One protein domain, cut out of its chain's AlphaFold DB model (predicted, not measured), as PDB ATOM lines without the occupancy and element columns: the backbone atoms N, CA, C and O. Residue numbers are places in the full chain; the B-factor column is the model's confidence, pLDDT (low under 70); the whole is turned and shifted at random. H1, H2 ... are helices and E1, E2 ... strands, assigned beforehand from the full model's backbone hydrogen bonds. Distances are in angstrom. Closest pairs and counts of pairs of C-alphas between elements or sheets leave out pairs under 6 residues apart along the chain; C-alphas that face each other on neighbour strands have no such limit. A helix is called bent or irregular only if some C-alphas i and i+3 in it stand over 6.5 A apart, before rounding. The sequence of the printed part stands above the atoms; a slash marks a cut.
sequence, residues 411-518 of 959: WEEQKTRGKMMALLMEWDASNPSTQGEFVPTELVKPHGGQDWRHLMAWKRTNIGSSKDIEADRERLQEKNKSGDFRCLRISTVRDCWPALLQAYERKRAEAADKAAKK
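What this domain is: This is residues 411 to 518 of the 959 residues of an uncharacterized protein of Coccomyxa subellipsoidea (strain C-169) (UniProt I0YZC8). A small, strongly twisted sheet of three strands, mostly the long hairpin E1 and E2, sits between helices at the two ends of an elongated domain. H4 starts over E1 and sticks out as a straight arm with residues 509 to 518, while H1 crosses the sheet and H2 grazes it toward the other end. The printed part has 108 residues with four named helices and three named strands, in the order H1 E1 E2 H2 E3 H3 H4; the sheet, in the order E1 E2 E3, is antiparallel, and the class is mixed, helices and strands. The whole is only just compact, close to loose, with a radius of gyration of the C-alphas of 15.4 A and spans of 53 by 32 by 23 A.

How they stand to each other: E1, residues 438 to 447, and E2, residues 450 to 460, form an antiparallel hairpin, with N 439 and O 459 within hydrogen-bond range at 2.9 A. E1 bends by 85 degrees at residue 444. E3, residues 486 to 489, is antiparallel to E2, with N 454 and O 488 at 2.9 A. H4, residues 498 to 518, is on the sheet at a height of 4.4 A, only just above the sheet's level; its closest C-alphas to E1 are those of Tyr 504 and Leu 443, 5.9 A apart. H3, residues 490 to 496, is on the same face as H4, over none of the strands; its closest C-alphas to E2 are those of Ile 490 and Trp 452, 5.3 A apart. H3 and H4 only just touch, only at the corner, with 3 pairs of C-alphas within 8 A, the closest those of Arg 494 and Leu 501, 6.2 A. H1, residues 413 to 430, is on the sheet at a height of 9.7 A and runs across the strands, at 83 degrees to E1 on the local plane. Its closest C-alphas to E1 are those of Met 425 and Phe 438, 5.6 A apart. H1 touches H3 with residues 429 to 430 alone, the closest C-alphas being those of Ser 430 and Thr 492, 6.0 A. H2, residues 466 to 478, only grazes the sheet with residues 469 to 476, and is apart from H3 and H4. Every O i to N i+4 pair is within hydrogen-bond range in H2, H3 and H4, and 12 of 14 are in H1.

Where its parts are: H1 begins at C-alpha 413 (5.813, -18.174, -34.545) and measures 23.6 A; it is irregular, C-alphas 419 and 422 being 7.4 A apart, with a kink of 61 degrees near residue 420. E1 measures 19.4 A, E2 25.7 A and H2 17.8 A; E3 and H3 are shorter. H4 measures 30.0 A and ends at C-alpha 518 (18.374, -31.071, 13.820).

The domain as a whole: The C-alphas farthest apart are those of Glu 412 and Lys 517, 54.3 A. The printed part has no cut, and no link is long. Residues 477 to 482 also stand free. The mean pLDDT of the printed part is 80.2; it is under 70 at residue 435, residues 448 to 452 and residues 476 to 486.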
ATOM      1  N   TRP A 411       9.420 -11.589 -35.910       89.19
ATOM      2  CA  TRP A 411       9.058 -12.495 -34.818       89.19
ATOM      3  C   TRP A 411       8.279 -13.712 -35.338       89.19
ATOM      4  O   TRP A 411       7.065 -13.815 -35.165       89.19
ATOM      5  N   GLU A 412       9.016 -14.673 -35.892       88.00
ATOM      6  CA  GLU A 412       8.520 -16.014 -36.225       88.00
ATOM      7  C   GLU A 412       7.657 -16.633 -35.110       88.00
ATOM      8  O   GLU A 412       7.840 -16.353 -33.917       88.00
ATOM      9  N   GLU A 413       6.768 -17.559 -35.474       88.56
ATOM     10  CA  GLU A 413       5.813 -18.174 -34.545       88.56
ATOM     11  C   GLU A 413       6.482 -18.763 -33.289       88.56
ATOM     12  O   GLU A 413       6.016 -18.521 -32.178       88.56
ATOM     13  N   GLN A 414       7.644 -19.415 -33.418       85.56
ATOM     14  CA  GLN A 414       8.401 -19.954 -32.274       85.56
ATOM     15  C   GLN A 414       8.983 -18.878 -31.338       85.56
ATOM     16  O   GLN A 414       9.114 -19.097 -30.129       85.56
ATOM     17  N   LYS A 415       9.312 -17.697 -31.866       88.38
ATOM     18  CA  LYS A 415       9.799 -16.538 -31.100       88.38
ATOM     19  C   LYS A 415       8.643 -15.841 -30.379       88.38
ATOM     20  O   LYS A 415       8.794 -15.431 -29.227       88.38
ATOM     21  N   THR A 416       7.474 -15.787 -31.011       90.94
ATOM     22  CA  THR A 416       6.220 -15.302 -30.414       90.94
ATOM     23  C   THR A 416       5.713 -16.261 -29.324       90.94
ATOM     24  O   THR A 416       5.486 -15.826 -28.190       90.94
ATOM     25  N   ARG A 417       5.693 -17.577 -29.592       89.12
ATOM     26  CA  ARG A 417       5.409 -18.654 -28.622       89.12
ATOM     27  C   ARG A 417       6.270 -18.529 -27.367       89.12
ATOM     28  O   ARG A 417       5.743 -18.497 -26.259       89.12
ATOM     29  N   GLY A 418       7.588 -18.383 -27.534       86.25
ATOM     30  CA  GLY A 418       8.532 -18.250 -26.420       86.25
ATOM     31  C   GLY A 418       8.255 -17.053 -25.498       86.25
ATOM     32  O   GLY A 418       8.445 -17.160 -24.286       86.25
ATOM     33  N   LYS A 419       7.750 -15.933 -26.035       86.88
ATOM     34  CA  LYS A 419       7.367 -14.743 -25.247       86.88
ATOM     35  C   LYS A 419       6.039 -14.915 -24.512       86.88
ATOM     36  O   LYS A 419       5.915 -14.482 -23.363       86.88
ATOM     37  N   MET A 420       5.067 -15.540 -25.179       89.38
ATOM     38  CA  MET A 420       3.724 -15.807 -24.651       89.38
ATOM     39  C   MET A 420       3.685 -16.993 -23.678       89.38
ATOM     40  O   MET A 420       2.750 -17.088 -22.894       89.38
ATOM     41  N   MET A 421       4.710 -17.853 -23.680       85.81
ATOM     42  CA  MET A 421       4.823 -19.097 -22.908       85.81
ATOM     43  C   MET A 421       4.244 -19.030 -21.484       85.81
ATOM     44  O   MET A 421       3.380 -19.826 -21.133       85.81
ATOM     45  N   ALA A 422       4.658 -18.045 -20.679       83.25
ATOM     46  CA  ALA A 422       4.173 -17.898 -19.303       83.25
ATOM     47  C   ALA A 422       2.645 -17.693 -19.213       83.25
ATOM     48  O   ALA A 422       2.018 -18.219 -18.303       83.25
ATOM     49  N   LEU A 423       2.048 -16.983 -20.176       87.00
ATOM     50  CA  LEU A 423       0.609 -16.719 -20.245       87.00
ATOM     51  C   LEU A 423      -0.181 -17.938 -20.727       87.00
ATOM     52  O   LEU A 423      -1.284 -18.170 -20.249       87.00
ATOM     53  N   LEU A 424       0.387 -18.733 -21.639       88.62
ATOM     54  CA  LEU A 424      -0.211 -20.001 -22.075       88.62
ATOM     55  C   LEU A 424      -0.301 -20.984 -20.900       88.62
ATOM     56  O   LEU A 424      -1.342 -21.594 -20.680       88.62
ATOM     57  N   MET A 425       0.777 -21.080 -20.117       87.38
ATOM     58  CA  MET A 425       0.856 -21.919 -18.917       87.38
ATOM     59  C   MET A 425      -0.055 -21.406 -17.791       87.38
ATOM     60  O   MET A 425      -0.684 -22.202 -17.099       87.38
ATOM     61  N   GLU A 426      -0.158 -20.086 -17.614       86.25
ATOM     62  CA  GLU A 426      -1.061 -19.469 -16.635       86.25
ATOM     63  C   GLU A 426      -2.539 -19.634 -17.020       86.25
ATOM     64  O   GLU A 426      -3.358 -19.926 -16.146       86.25
ATOM     65  N   TRP A 427      -2.883 -19.535 -18.310       88.88
ATOM     66  CA  TRP A 427      -4.232 -19.822 -18.803       88.88
ATOM     67  C   TRP A 427      -4.580 -21.308 -18.657       88.88
ATOM     68  O   TRP A 427      -5.627 -21.613 -18.090       88.88
ATOM     69  N   ASP A 428      -3.695 -22.225 -19.073       89.19
ATOM     70  CA  ASP A 428      -3.913 -23.677 -18.937       89.19
ATOM     71  C   ASP A 428      -4.081 -24.081 -17.458       89.19
ATOM     72  O   ASP A 428      -4.944 -24.891 -17.121       89.19
ATOM     73  N   ALA A 429      -3.308 -23.478 -16.545       88.19
ATOM     74  CA  ALA A 429      -3.447 -23.714 -15.108       88.19
ATOM     75  C   ALA A 429      -4.709 -23.081 -14.495       88.19
ATOM     76  O   ALA A 429      -5.208 -23.604 -13.500       88.19
ATOM     77  N   SER A 430      -5.220 -21.985 -15.063       87.75
ATOM     78  CA  SER A 430      -6.472 -21.347 -14.623       87.75
ATOM     79  C   SER A 430      -7.722 -22.040 -15.185       87.75
ATOM     80  O   SER A 430      -8.806 -21.877 -14.635       87.75
ATOM     81  N   ASN A 431      -7.576 -22.835 -16.252       87.12
ATOM     82  CA  ASN A 431      -8.662 -23.531 -16.948       87.12
ATOM     83  C   ASN A 431      -8.424 -25.060 -16.967       87.12
ATOM     84  O   ASN A 431      -8.320 -25.664 -18.036       87.12
ATOM     85  N   PRO A 432      -8.342 -25.734 -15.800       81.12
ATOM     86  CA  PRO A 432      -7.967 -27.152 -15.715       81.12
ATOM     87  C   PRO A 432      -8.928 -28.111 -16.445       81.12
ATOM     88  O   PRO A 432      -8.567 -29.253 -16.723       81.12
ATOM     89  N   SER A 433     -10.145 -27.663 -16.764       75.12
ATOM     90  CA  SER A 433     -11.165 -28.415 -17.502       75.12
ATOM     91  C   SER A 433     -10.877 -28.562 -19.001       75.12
ATOM     92  O   SER A 433     -11.337 -29.529 -19.608       75.12
ATOM     93  N   THR A 434     -10.120 -27.654 -19.624       70.12
ATOM     94  CA  THR A 434     -10.049 -27.535 -21.096       70.12
ATOM     95  C   THR A 434      -8.988 -28.425 -21.754       70.12
ATOM     96  O   THR A 434      -8.608 -28.173 -22.894       70.12
ATOM     97  N   GLN A 435      -8.464 -29.428 -21.037       66.88
ATOM     98  CA  GLN A 435      -7.341 -30.281 -21.468       66.88
ATOM     99  C   GLN A 435      -6.142 -29.471 -22.010       66.88
ATOM    100  O   GLN A 435      -5.628 -29.743 -23.093       66.88
ATOM    101  N   GLY A 436      -5.710 -28.458 -21.249       75.56
ATOM    102  CA  GLY A 436      -4.629 -27.543 -21.633       75.56
ATOM    103  C   GLY A 436      -3.308 -28.224 -22.025       75.56
ATOM    104  O   GLY A 436      -3.018 -29.374 -21.672       75.56
ATOM    105  N   GLU A 437      -2.466 -27.494 -22.755       83.12
ATOM    106  CA  GLU A 437      -1.178 -28.023 -23.218       83.12
ATOM    107  C   GLU A 437      -0.167 -28.215 -22.069       83.12
ATOM    108  O   GLU A 437       0.717 -29.078 -22.145       83.12
ATOM    109  N   PHE A 438      -0.286 -27.410 -21.010       86.94
ATOM    110  CA  PHE A 438       0.583 -27.431 -19.836       86.94
ATOM    111  C   PHE A 438      -0.198 -27.743 -18.557       86.94
ATOM    112  O   PHE A 438      -1.043 -26.968 -18.121       86.94
ATOM    113  N   VAL A 439       0.147 -28.848 -17.898       86.75
ATOM    114  CA  VAL A 439      -0.446 -29.248 -16.614       86.75
ATOM    115  C   VAL A 439       0.568 -29.002 -15.487       86.75
ATOM    116  O   VAL A 439       1.681 -29.534 -15.568       86.75
ATOM    117  N   PRO A 440       0.245 -28.230 -14.433       88.81
ATOM    118  CA  PRO A 440       1.125 -28.077 -13.276       88.81
ATOM    119  C   PRO A 440       1.211 -29.389 -12.479       88.81
ATOM    120  O   PRO A 440       0.210 -30.077 -12.284       88.81
ATOM    121  N   THR A 441       2.407 -29.748 -12.005       87.19
ATOM    122  CA  THR A 441       2.652 -31.033 -11.315       87.19
ATOM    123  C   THR A 441       3.168 -30.895  -9.888       87.19
ATOM    124  O   THR A 441       2.822 -31.716  -9.042       87.19
ATOM    125  N   GLU A 442       3.969 -29.870  -9.587       85.81
ATOM    126  CA  GLU A 442       4.470 -29.619  -8.233       85.81
ATOM    127  C   GLU A 442       4.682 -28.122  -7.972       85.81
ATOM    128  O   GLU A 442       5.229 -27.403  -8.807       85.81
ATOM    129  N   LEU A 443       4.283 -27.669  -6.780       87.50
ATOM    130  CA  LEU A 443       4.595 -26.351  -6.230       87.50
ATOM    131  C   LEU A 443       5.911 -26.436  -5.441       87.50
ATOM    132  O   LEU A 443       5.999 -27.196  -4.477       87.50
ATOM    133  N   VAL A 444       6.940 -25.683  -5.852       85.38
ATOM    134  CA  VAL A 444       8.334 -25.943  -5.434       85.38
ATOM    135  C   VAL A 444       8.862 -24.938  -4.404       85.38
ATOM    136  O   VAL A 444       9.358 -25.345  -3.354       85.38
ATOM    137  N   LYS A 445       8.798 -23.627  -4.682       83.12
ATOM    138  CA  LYS A 445       9.204 -22.551  -3.746       83.12
ATOM    139  C   LYS A 445       8.718 -21.163  -4.201       83.12
ATOM    140  O   LYS A 445       8.488 -20.993  -5.397       83.12
ATOM    141  N   PRO A 446       8.633 -20.152  -3.314       79.38
ATOM    142  CA  PRO A 446       8.458 -18.755  -3.716       79.38
ATOM    143  C   PRO A 446       9.549 -18.301  -4.698       79.38
ATOM    144  O   PRO A 446      10.716 -18.690  -4.569       79.38
ATOM    145  N   HIS A 447       9.189 -17.472  -5.675       74.12
ATOM    146  CA  HIS A 447      10.123 -16.924  -6.657       74.12
ATOM    147  C   HIS A 447      10.723 -15.605  -6.158       74.12
ATOM    148  O   HIS A 447       9.986 -14.701  -5.786       74.12
ATOM    149  N   GLY A 448      12.054 -15.467  -6.153       65.00
ATOM    150  CA  GLY A 448      12.725 -14.195  -5.833       65.00
ATOM    151  C   GLY A 448      12.391 -13.596  -4.456       65.00
ATOM    152  O   GLY A 448      12.468 -12.388  -4.291       65.00
ATOM    153  N   GLY A 449      11.950 -14.407  -3.484       58.66
ATOM    154  CA  GLY A 449      11.446 -13.914  -2.191       58.66
ATOM    155  C   GLY A 449      10.043 -13.283  -2.240       58.66
ATOM    156  O   GLY A 449       9.575 -12.751  -1.237       58.66
ATOM    157  N   GLN A 450       9.351 -13.346  -3.381       61.50
ATOM    158  CA  GLN A 450       7.985 -12.856  -3.558       61.50
ATOM    159  C   GLN A 450       6.970 -13.930  -3.137       61.50
ATOM    160  O   GLN A 450       6.848 -14.962  -3.790       61.50
ATOM    161  N   ASP A 451       6.185 -13.675  -2.087       64.12
ATOM    162  CA  ASP A 451       5.184 -14.634  -1.573       64.12
ATOM    163  C   ASP A 451       4.017 -14.901  -2.546       64.12
ATOM    164  O   ASP A 451       3.284 -15.876  -2.390       64.12
ATOM    165  N   TRP A 452       3.822 -14.037  -3.546       68.38
ATOM    166  CA  TRP A 452       2.667 -14.057  -4.451       68.38
ATOM    167  C   TRP A 452       2.907 -14.828  -5.761       68.38
ATOM    168  O   TRP A 452       1.949 -15.303  -6.370       68.38
ATOM    169  N   ARG A 453       4.167 -15.044  -6.168       77.50
ATOM    170  CA  ARG A 453       4.532 -15.903  -7.312       77.50
ATOM    171  C   ARG A 453       5.436 -17.038  -6.867       77.50
ATOM    172  O   ARG A 453       6.444 -16.822  -6.201       77.50
ATOM    173  N   HIS A 454       5.091 -18.254  -7.267       83.25
ATOM    174  CA  HIS A 454       5.834 -19.456  -6.916       83.25
ATOM    175  C   HIS A 454       6.347 -20.182  -8.156       83.25
ATOM    176  O   HIS A 454       5.700 -20.216  -9.201       83.25
ATOM    177  N   LEU A 455       7.518 -20.788  -8.005       85.19
ATOM    178  CA  LEU A 455       8.115 -21.707  -8.958       85.19
ATOM    179  C   LEU A 455       7.304 -23.006  -9.009       85.19
ATOM    180  O   LEU A 455       7.188 -23.703  -7.995       85.19
ATOM    181  N   MET A 456       6.782 -23.322 -10.193       84.81
ATOM    182  CA  MET A 456       6.028 -24.541 -10.482       84.81
ATOM    183  C   MET A 456       6.834 -25.481 -11.385       84.81
ATOM    184  O   MET A 456       7.533 -25.032 -12.298       84.81
ATOM    185  N   ALA A 457       6.703 -26.785 -11.151       85.19
ATOM    186  CA  ALA A 457       7.033 -27.828 -12.117       85.19
ATOM    187  C   ALA A 457       5.812 -28.125 -13.005       85.19
ATOM    188  O   ALA A 457       4.666 -28.008 -12.561       85.19
ATOM    189  N   TRP A 458       6.067 -28.512 -14.256       85.12
ATOM    190  CA  TRP A 458       5.053 -28.616 -15.306       85.12
ATOM    191  C   TRP A 458       5.226 -29.884 -16.142       85.12
ATOM    192  O   TRP A 458       6.343 -30.349 -16.368       85.12
ATOM    193  N   LYS A 459       4.112 -30.406 -16.658       83.75
ATOM    194  CA  LYS A 459       4.054 -31.490 -17.639       83.75
ATOM    195  C   LYS A 459       3.430 -30.969 -18.932       83.75
ATOM    196  O   LYS A 459       2.284 -30.528 -18.936       83.75
ATOM    197  N   ARG A 460       4.177 -31.072 -20.032       81.81
ATOM    198  CA  ARG A 460       3.680 -30.847 -21.397       81.81
ATOM    199  C   ARG A 460       2.814 -32.037 -21.833       81.81
ATOM    200  O   ARG A 460       3.242 -33.184 -21.685       81.81
ATOM    201  N   THR A 461       1.622 -31.784 -22.367       82.75
ATOM    202  CA  THR A 461       0.785 -32.803 -23.022       82.75
ATOM    203  C   THR A 461       1.161 -32.941 -24.504       82.75
ATOM    204  O   THR A 461       1.858 -32.095 -25.067       82.75
ATOM    205  N   ASN A 462       0.716 -34.014 -25.165       75.31
ATOM    206  CA  ASN A 462       0.986 -34.248 -26.594       75.31
ATOM    207  C   ASN A 462       0.013 -33.475 -27.516       75.31
ATOM    208  O   ASN A 462      -0.310 -33.944 -28.603       75.31
ATOM    209  N   ILE A 463      -0.482 -32.321 -27.066       74.38
ATOM    210  CA  ILE A 463      -1.395 -31.442 -27.809       74.38
ATOM    211  C   ILE A 463      -0.559 -30.342 -28.485       74.38
ATOM    212  O   ILE A 463       0.425 -29.872 -27.909       74.38
ATOM    213  N   GLY A 464      -0.928 -29.934 -29.702       72.00
ATOM    214  CA  GLY A 464      -0.172 -28.986 -30.538       72.00
ATOM    215  C   GLY A 464       0.620 -29.671 -31.659       72.00
ATOM    216  O   GLY A 464       0.489 -30.875 -31.872       72.00
ATOM    217  N   SER A 465       1.426 -28.910 -32.411       72.62
ATOM    218  CA  SER A 465       2.229 -29.488 -33.499       72.62
ATOM    219  C   SER A 465       3.433 -30.272 -32.960       72.62
ATOM    220  O   SER A 465       3.933 -29.991 -31.870       72.62
ATOM    221  N   SER A 466       3.965 -31.217 -33.745       71.75
ATOM    222  CA  SER A 466       5.186 -31.943 -33.354       71.75
ATOM    223  C   SER A 466       6.374 -31.002 -33.118       71.75
ATOM    224  O   SER A 466       7.172 -31.263 -32.225       71.75
ATOM    225  N   LYS A 467       6.459 -29.889 -33.865       76.25
ATOM    226  CA  LYS A 467       7.507 -28.872 -33.700       76.25
ATOM    227  C   LYS A 467       7.355 -28.102 -32.388       76.25
ATOM    228  O   LYS A 467       8.350 -27.859 -31.719       76.25
ATOM    229  N   ASP A 468       6.126 -27.759 -31.993       77.50
ATOM    230  CA  ASP A 468       5.864 -27.128 -30.691       77.50
ATOM    231  C   ASP A 468       6.141 -28.084 -29.533       77.50
ATOM    232  O   ASP A 468       6.709 -27.683 -28.526       77.50
ATOM    233  N   ILE A 469       5.756 -29.356 -29.669       76.81
ATOM    234  CA  ILE A 469       5.988 -30.377 -28.642       76.81
ATOM    235  C   ILE A 469       7.490 -30.627 -28.465       76.81
ATOM    236  O   ILE A 469       7.940 -30.794 -27.333       76.81
ATOM    237  N   GLU A 470       8.264 -30.639 -29.549       75.31
ATOM    238  CA  GLU A 470       9.723 -30.765 -29.521       75.31
ATOM    239  C   GLU A 470      10.385 -29.512 -28.933       75.31
ATOM    240  O   GLU A 470      11.058 -29.619 -27.909       75.31
ATOM    241  N   ALA A 471      10.097 -28.320 -29.468       74.38
ATOM    242  CA  ALA A 471      10.669 -27.061 -28.989       74.38
ATOM    243  C   ALA A 471      10.267 -26.724 -27.540       74.38
ATOM    244  O   ALA A 471      11.076 -26.195 -26.780       74.38
ATOM    245  N   ASP A 472       9.043 -27.034 -27.102       76.94
ATOM    246  CA  ASP A 472       8.642 -26.832 -25.705       76.94
ATOM    247  C   ASP A 472       9.293 -27.866 -24.775       76.94
ATOM    248  O   ASP A 472       9.652 -27.520 -23.650       76.94
ATOM    249  N   ARG A 473       9.489 -29.118 -25.222       74.25
ATOM    250  CA  ARG A 473      10.266 -30.113 -24.459       74.25
ATOM    251  C   ARG A 473      11.724 -29.689 -24.337       74.25
ATOM    252  O   ARG A 473      12.243 -29.739 -23.231       74.25
ATOM    253  N   GLU A 474      12.344 -29.238 -25.423       72.38
ATOM    254  CA  GLU A 474      13.712 -28.716 -25.453       72.38
ATOM    255  C   GLU A 474      13.867 -27.545 -24.473       72.38
ATOM    256  O   GLU A 474      14.629 -27.654 -23.512       72.38
ATOM    257  N   ARG A 475      13.030 -26.501 -24.586       70.62
ATOM    258  CA  ARG A 475      13.022 -25.351 -23.657       70.62
ATOM    259  C   ARG A 475      12.881 -25.764 -22.183       70.62
ATOM    260  O   ARG A 475      13.539 -25.169 -21.329       70.62
ATOM    261  N   LEU A 476      12.046 -26.769 -21.891       67.56
ATOM    262  CA  LEU A 476      11.848 -27.333 -20.546       67.56
ATOM    263  C   LEU A 476      12.992 -28.269 -20.094       67.56
ATOM    264  O   LEU A 476      13.101 -28.554 -18.900       67.56
ATOM    265  N   GLN A 477      13.832 -28.770 -21.008       63.44
ATOM    266  CA  GLN A 477      14.882 -29.763 -20.733       63.44
ATOM    267  C   GLN A 477      16.303 -29.181 -20.711       63.44
ATOM    268  O   GLN A 477      17.070 -29.535 -19.809       63.44
ATOM    269  N   GLU A 478      16.659 -28.280 -21.632       54.31
ATOM    270  CA  GLU A 478      17.993 -27.650 -21.716       54.31
ATOM    271  C   GLU A 478      18.414 -27.010 -20.383       54.31
ATOM    272  O   GLU A 478      19.559 -27.101 -19.932       54.31
ATOM    273  N   LYS A 479      17.442 -26.399 -19.702       49.19
ATOM    274  CA  LYS A 479      17.617 -25.628 -18.467       49.19
ATOM    275  C   LYS A 479      17.539 -26.467 -17.185       49.19
ATOM    276  O   LYS A 479      17.378 -25.934 -16.087       49.19
ATOM    277  N   ASN A 480      17.759 -27.780 -17.284       43.94
ATOM    278  CA  ASN A 480      18.037 -28.617 -16.110       43.94
ATOM    279  C   ASN A 480      19.373 -28.267 -15.419       43.94
ATOM    280  O   ASN A 480      19.574 -28.613 -14.254       43.94
ATOM    281  N   LYS A 481      20.244 -27.474 -16.061       44.03
ATOM    282  CA  LYS A 481      21.276 -26.688 -15.365       44.03
ATOM    283  C   LYS A 481      20.631 -25.465 -14.693       44.03
ATOM    284  O   LYS A 481      20.667 -24.353 -15.206       44.03
ATOM    285  N   SER A 482      20.029 -25.711 -13.528       38.34
ATOM    286  CA  SER A 482      19.385 -24.728 -12.639       38.34
ATOM    287  C   SER A 482      18.206 -23.915 -13.208       38.34
ATOM    288  O   SER A 482      18.235 -22.690 -13.236       38.34
ATOM    289  N   GLY A 483      17.082 -24.599 -13.438       41.75
ATOM    290  CA  GLY A 483      15.768 -24.089 -13.033       41.75
ATOM    291  C   GLY A 483      14.893 -23.464 -14.117       41.75
ATOM    292  O   GLY A 483      14.630 -22.266 -14.071       41.75
ATOM    293  N   ASP A 484      14.281 -24.295 -14.964       39.59
ATOM    294  CA  ASP A 484      13.156 -23.876 -15.818       39.59
ATOM    295  C   ASP A 484      11.780 -23.936 -15.127       39.59
ATOM    296  O   ASP A 484      10.740 -24.145 -15.750       39.59
ATOM    297  N   PHE A 485      11.750 -23.710 -13.813       53.53
ATOM    298  CA  PHE A 485      10.492 -23.498 -13.108       53.53
ATOM    299  C   PHE A 485       9.857 -22.186 -13.591       53.53
ATOM    300  O   PHE A 485      10.354 -21.096 -13.294       53.53
ATOM    301  N   ARG A 486       8.745 -22.265 -14.324       69.88
ATOM    302  CA  ARG A 486       7.944 -21.080 -14.662       69.88
ATOM    303  C   ARG A 486       7.102 -20.674 -13.457       69.88
ATOM    304  O   ARG A 486       6.598 -21.525 -12.724       69.88
ATOM    305  N   CYS A 487       6.992 -19.367 -13.243       73.62
ATOM    306  CA  CYS A 487       6.238 -18.802 -12.133       73.62
ATOM    307  C   CYS A 487       4.734 -18.900 -12.393       73.62
ATOM    308  O   CYS A 487       4.285 -18.520 -13.470       73.62
ATOM    309  N   LEU A 488       3.970 -19.310 -11.382       81.50
ATOM    310  CA  LEU A 488       2.513 -19.173 -11.342       81.50
ATOM    311  C   LEU A 488       2.120 -18.329 -10.122       81.50
ATOM    312  O   LEU A 488       2.846 -18.300  -9.119       81.50
ATOM    313  N   ARG A 489       0.990 -17.617 -10.196       83.31
ATOM    314  CA  ARG A 489       0.453 -16.874  -9.048       83.31
ATOM    315  C   ARG A 489      -0.094 -17.836  -7.992       83.31
ATOM    316  O   ARG A 489      -0.708 -18.853  -8.311       83.31
ATOM    317  N   ILE A 490       0.134 -17.514  -6.720       84.38
ATOM    318  CA  ILE A 490      -0.302 -18.354  -5.594       84.38
ATOM    319  C   ILE A 490      -1.829 -18.354  -5.421       84.38
ATOM    320  O   ILE A 490      -2.369 -19.301  -4.856       84.38
ATOM    321  N   SER A 491      -2.516 -17.330  -5.943       84.94
ATOM    322  CA  SER A 491      -3.969 -17.303  -6.153       84.94
ATOM    323  C   SER A 491      -4.405 -18.451  -7.067       84.94
ATOM    324  O   SER A 491      -4.991 -19.409  -6.579       84.94
ATOM    325  N   THR A 492      -3.980 -18.463  -8.335       86.56
ATOM    326  CA  THR A 492      -4.289 -19.537  -9.299       86.56
ATOM    327  C   THR A 492      -3.999 -20.943  -8.750       86.56
ATOM    328  O   THR A 492      -4.794 -21.858  -8.948       86.56
ATOM    329  N   VAL A 493      -2.896 -21.135  -8.012       87.81
ATOM    330  CA  VAL A 493      -2.591 -22.437  -7.383       87.81
ATOM    331  C   VAL A 493      -3.547 -22.774  -6.233       87.81
ATOM    332  O   VAL A 493      -3.957 -23.926  -6.117       87.81
ATOM    333  N   ARG A 494      -3.922 -21.810  -5.386       89.31
ATOM    334  CA  ARG A 494      -4.907 -22.011  -4.310       89.31
ATOM    335  C   ARG A 494      -6.286 -22.349  -4.874       89.31
ATOM    336  O   ARG A 494      -6.936 -23.260  -4.370       89.31
ATOM    337  N   ASP A 495      -6.695 -21.612  -5.899       88.44
ATOM    338  CA  ASP A 495      -8.078 -21.564  -6.359       88.44
ATOM    339  C   ASP A 495      -8.371 -22.709  -7.350       88.44
ATOM    340  O   ASP A 495      -9.421 -23.340  -7.265       88.44
ATOM    341  N   CYS A 496      -7.417 -23.049  -8.230       90.31
ATOM    342  CA  CYS A 496      -7.563 -24.121  -9.230       90.31
ATOM    343  C   CYS A 496      -6.842 -25.435  -8.859       90.31
ATOM    344  O   CYS A 496      -7.229 -26.499  -9.339       90.31
ATOM    345  N   TRP A 497      -5.805 -25.398  -8.006       91.25
ATOM    346  CA  TRP A 497      -4.957 -26.564  -7.683       91.25
ATOM    347  C   TRP A 497      -4.686 -26.763  -6.171       91.25
ATOM    348  O   TRP A 497      -3.543 -27.047  -5.783       91.25
ATOM    349  N   PRO A 498      -5.701 -26.685  -5.281       92.94
ATOM    350  CA  PRO A 498      -5.501 -26.690  -3.825       92.94
ATOM    351  C   PRO A 498      -4.755 -27.929  -3.299       92.94
ATOM    352  O   PRO A 498      -4.031 -27.841  -2.307       92.94
ATOM    353  N   ALA A 499      -4.857 -29.077  -3.977       92.38
ATOM    354  CA  ALA A 499      -4.110 -30.285  -3.627       92.38
ATOM    355  C   ALA A 499      -2.578 -30.112  -3.746       92.38
ATOM    356  O   ALA A 499      -1.838 -30.662  -2.924       92.38
ATOM    357  N   LEU A 500      -2.096 -29.325  -4.721       91.50
ATOM    358  CA  LEU A 500      -0.670 -29.006  -4.879       91.50
ATOM    359  C   LEU A 500      -0.192 -28.055  -3.774       91.50
ATOM    360  O   LEU A 500       0.892 -28.260  -3.223       91.50
ATOM    361  N   LEU A 501      -1.021 -27.072  -3.401       91.12
ATOM    362  CA  LEU A 501      -0.738 -26.159  -2.290       91.12
ATOM    363  C   LEU A 501      -0.595 -26.923  -0.966       91.12
ATOM    364  O   LEU A 501       0.446 -26.839  -0.317       91.12
ATOM    365  N   GLN A 502      -1.573 -27.766  -0.627       91.88
ATOM    366  CA  GLN A 502      -1.519 -28.596   0.581       91.88
ATOM    367  C   GLN A 502      -0.323 -29.566   0.581       91.88
ATOM    368  O   GLN A 502       0.257 -29.842   1.632       91.88
ATOM    369  N   ALA A 503       0.056 -30.121  -0.577       91.81
ATOM    370  CA  ALA A 503       1.221 -31.001  -0.683       91.81
ATOM    371  C   ALA A 503       2.535 -30.252  -0.403       91.81
ATOM    372  O   ALA A 503       3.386 -30.762   0.330       91.81
ATOM    373  N   TYR A 504       2.677 -29.033  -0.927       90.50
ATOM    374  CA  TYR A 504       3.804 -28.149  -0.636       90.50
ATOM    375  C   TYR A 504       3.847 -27.729   0.842       90.50
ATOM    376  O   TYR A 504       4.903 -27.805   1.473       90.50
ATOM    377  N   GLU A 505       2.707 -27.357   1.426       90.06
ATOM    378  CA  GLU A 505       2.603 -26.984   2.843       90.06
ATOM    379  C   GLU A 505       2.993 -28.142   3.770       90.06
ATOM    380  O   GLU A 505       3.779 -27.936   4.698       90.06
ATOM    381  N   ARG A 506       2.558 -29.379   3.473       91.12
ATOM    382  CA  ARG A 506       3.015 -30.589   4.186       91.12
ATOM    383  C   ARG A 506       4.530 -30.779   4.075       91.12
ATOM    384  O   ARG A 506       5.193 -30.898   5.106       91.12
ATOM    385  N   LYS A 507       5.104 -30.718   2.863       90.12
ATOM    386  CA  LYS A 507       6.566 -30.813   2.655       90.12
ATOM    387  C   LYS A 507       7.330 -29.727   3.429       90.12
ATOM    388  O   LYS A 507       8.374 -30.010   4.017       90.12
ATOM    389  N   ARG A 508       6.806 -28.496   3.471       88.69
ATOM    390  CA  ARG A 508       7.383 -27.361   4.211       88.69
ATOM    391  C   ARG A 508       7.303 -27.557   5.729       88.69
ATOM    392  O   ARG A 508       8.287 -27.282   6.415       88.69
ATOM    393  N   ALA A 509       6.184 -28.064   6.249       89.38
ATOM    394  CA  ALA A 509       6.018 -28.383   7.667       89.38
ATOM    395  C   ALA A 509       6.951 -29.524   8.110       89.38
ATOM    396  O   ALA A 509       7.648 -29.395   9.116       89.38
ATOM    397  N   GLU A 510       7.055 -30.596   7.319       92.75
ATOM    398  CA  GLU A 510       8.028 -31.670   7.550       92.75
ATOM    399  C   GLU A 510       9.474 -31.163   7.535       92.75
ATOM    400  O   GLU A 510      10.281 -31.579   8.366       92.75
ATOM    401  N   ALA A 511       9.829 -30.287   6.591       88.94
ATOM    402  CA  ALA A 511      11.167 -29.709   6.518       88.94
ATOM    403  C   ALA A 511      11.479 -28.839   7.749       88.94
ATOM    404  O   ALA A 511      12.590 -28.912   8.278       88.94
ATOM    405  N   ALA A 512      10.499 -28.074   8.241       88.50
ATOM    406  CA  ALA A 512      10.622 -27.288   9.466       88.50
ATOM    407  C   ALA A 512      10.786 -28.175  10.715       88.50
ATOM    408  O   ALA A 512      11.672 -27.917  11.527       88.50
ATOM    409  N   ASP A 513      10.014 -29.259  10.839       91.31
ATOM    410  CA  ASP A 513      10.159 -30.255  11.911       91.31
ATOM    411  C   ASP A 513      11.533 -30.955  11.872       91.31
ATOM    412  O   ASP A 513      12.235 -31.030  12.884       91.31
ATOM    413  N   LYS A 514      11.971 -31.395  10.685       93.06
ATOM    414  CA  LYS A 514      13.298 -31.999  10.465       93.06
ATOM    415  C   LYS A 514      14.426 -31.016  10.814       93.06
ATOM    416  O   LYS A 514      15.417 -31.423  11.425       93.06
ATOM    417  N   ALA A 515      14.270 -29.726  10.502       89.69
ATOM    418  CA  ALA A 515      15.214 -28.673  10.880       89.69
ATOM    419  C   ALA A 515      15.215 -28.398  12.396       89.69
ATOM    420  O   ALA A 515      16.283 -28.369  13.005       89.69
ATOM    421  N   ALA A 516      14.044 -28.283  13.029       88.75
ATOM    422  CA  ALA A 516      13.917 -28.088  14.475       88.75
ATOM    423  C   ALA A 516      14.526 -29.262  15.262       88.75
ATOM    424  O   ALA A 516      15.304 -29.050  16.192       88.75
ATOM    425  N   LYS A 517      14.272 -30.505  14.834       92.44
ATOM    426  CA  LYS A 517      14.899 -31.717  15.393       92.44
ATOM    427  C   LYS A 517      16.416 -31.744  15.185       92.44
ATOM    428  O   LYS A 517      17.131 -32.244  16.056       92.44
ATOM    429  N   LYS A 518      16.929 -31.202  14.073       91.25
ATOM    430  CA  LYS A 518      18.374 -31.071  13.820       91.25
ATOM    431  C   LYS A 518      19.022 -30.043  14.752       91.25
ATOM    432  O   LYS A 518      20.018 -30.379  15.390       91.25
TER     433      LYS A 518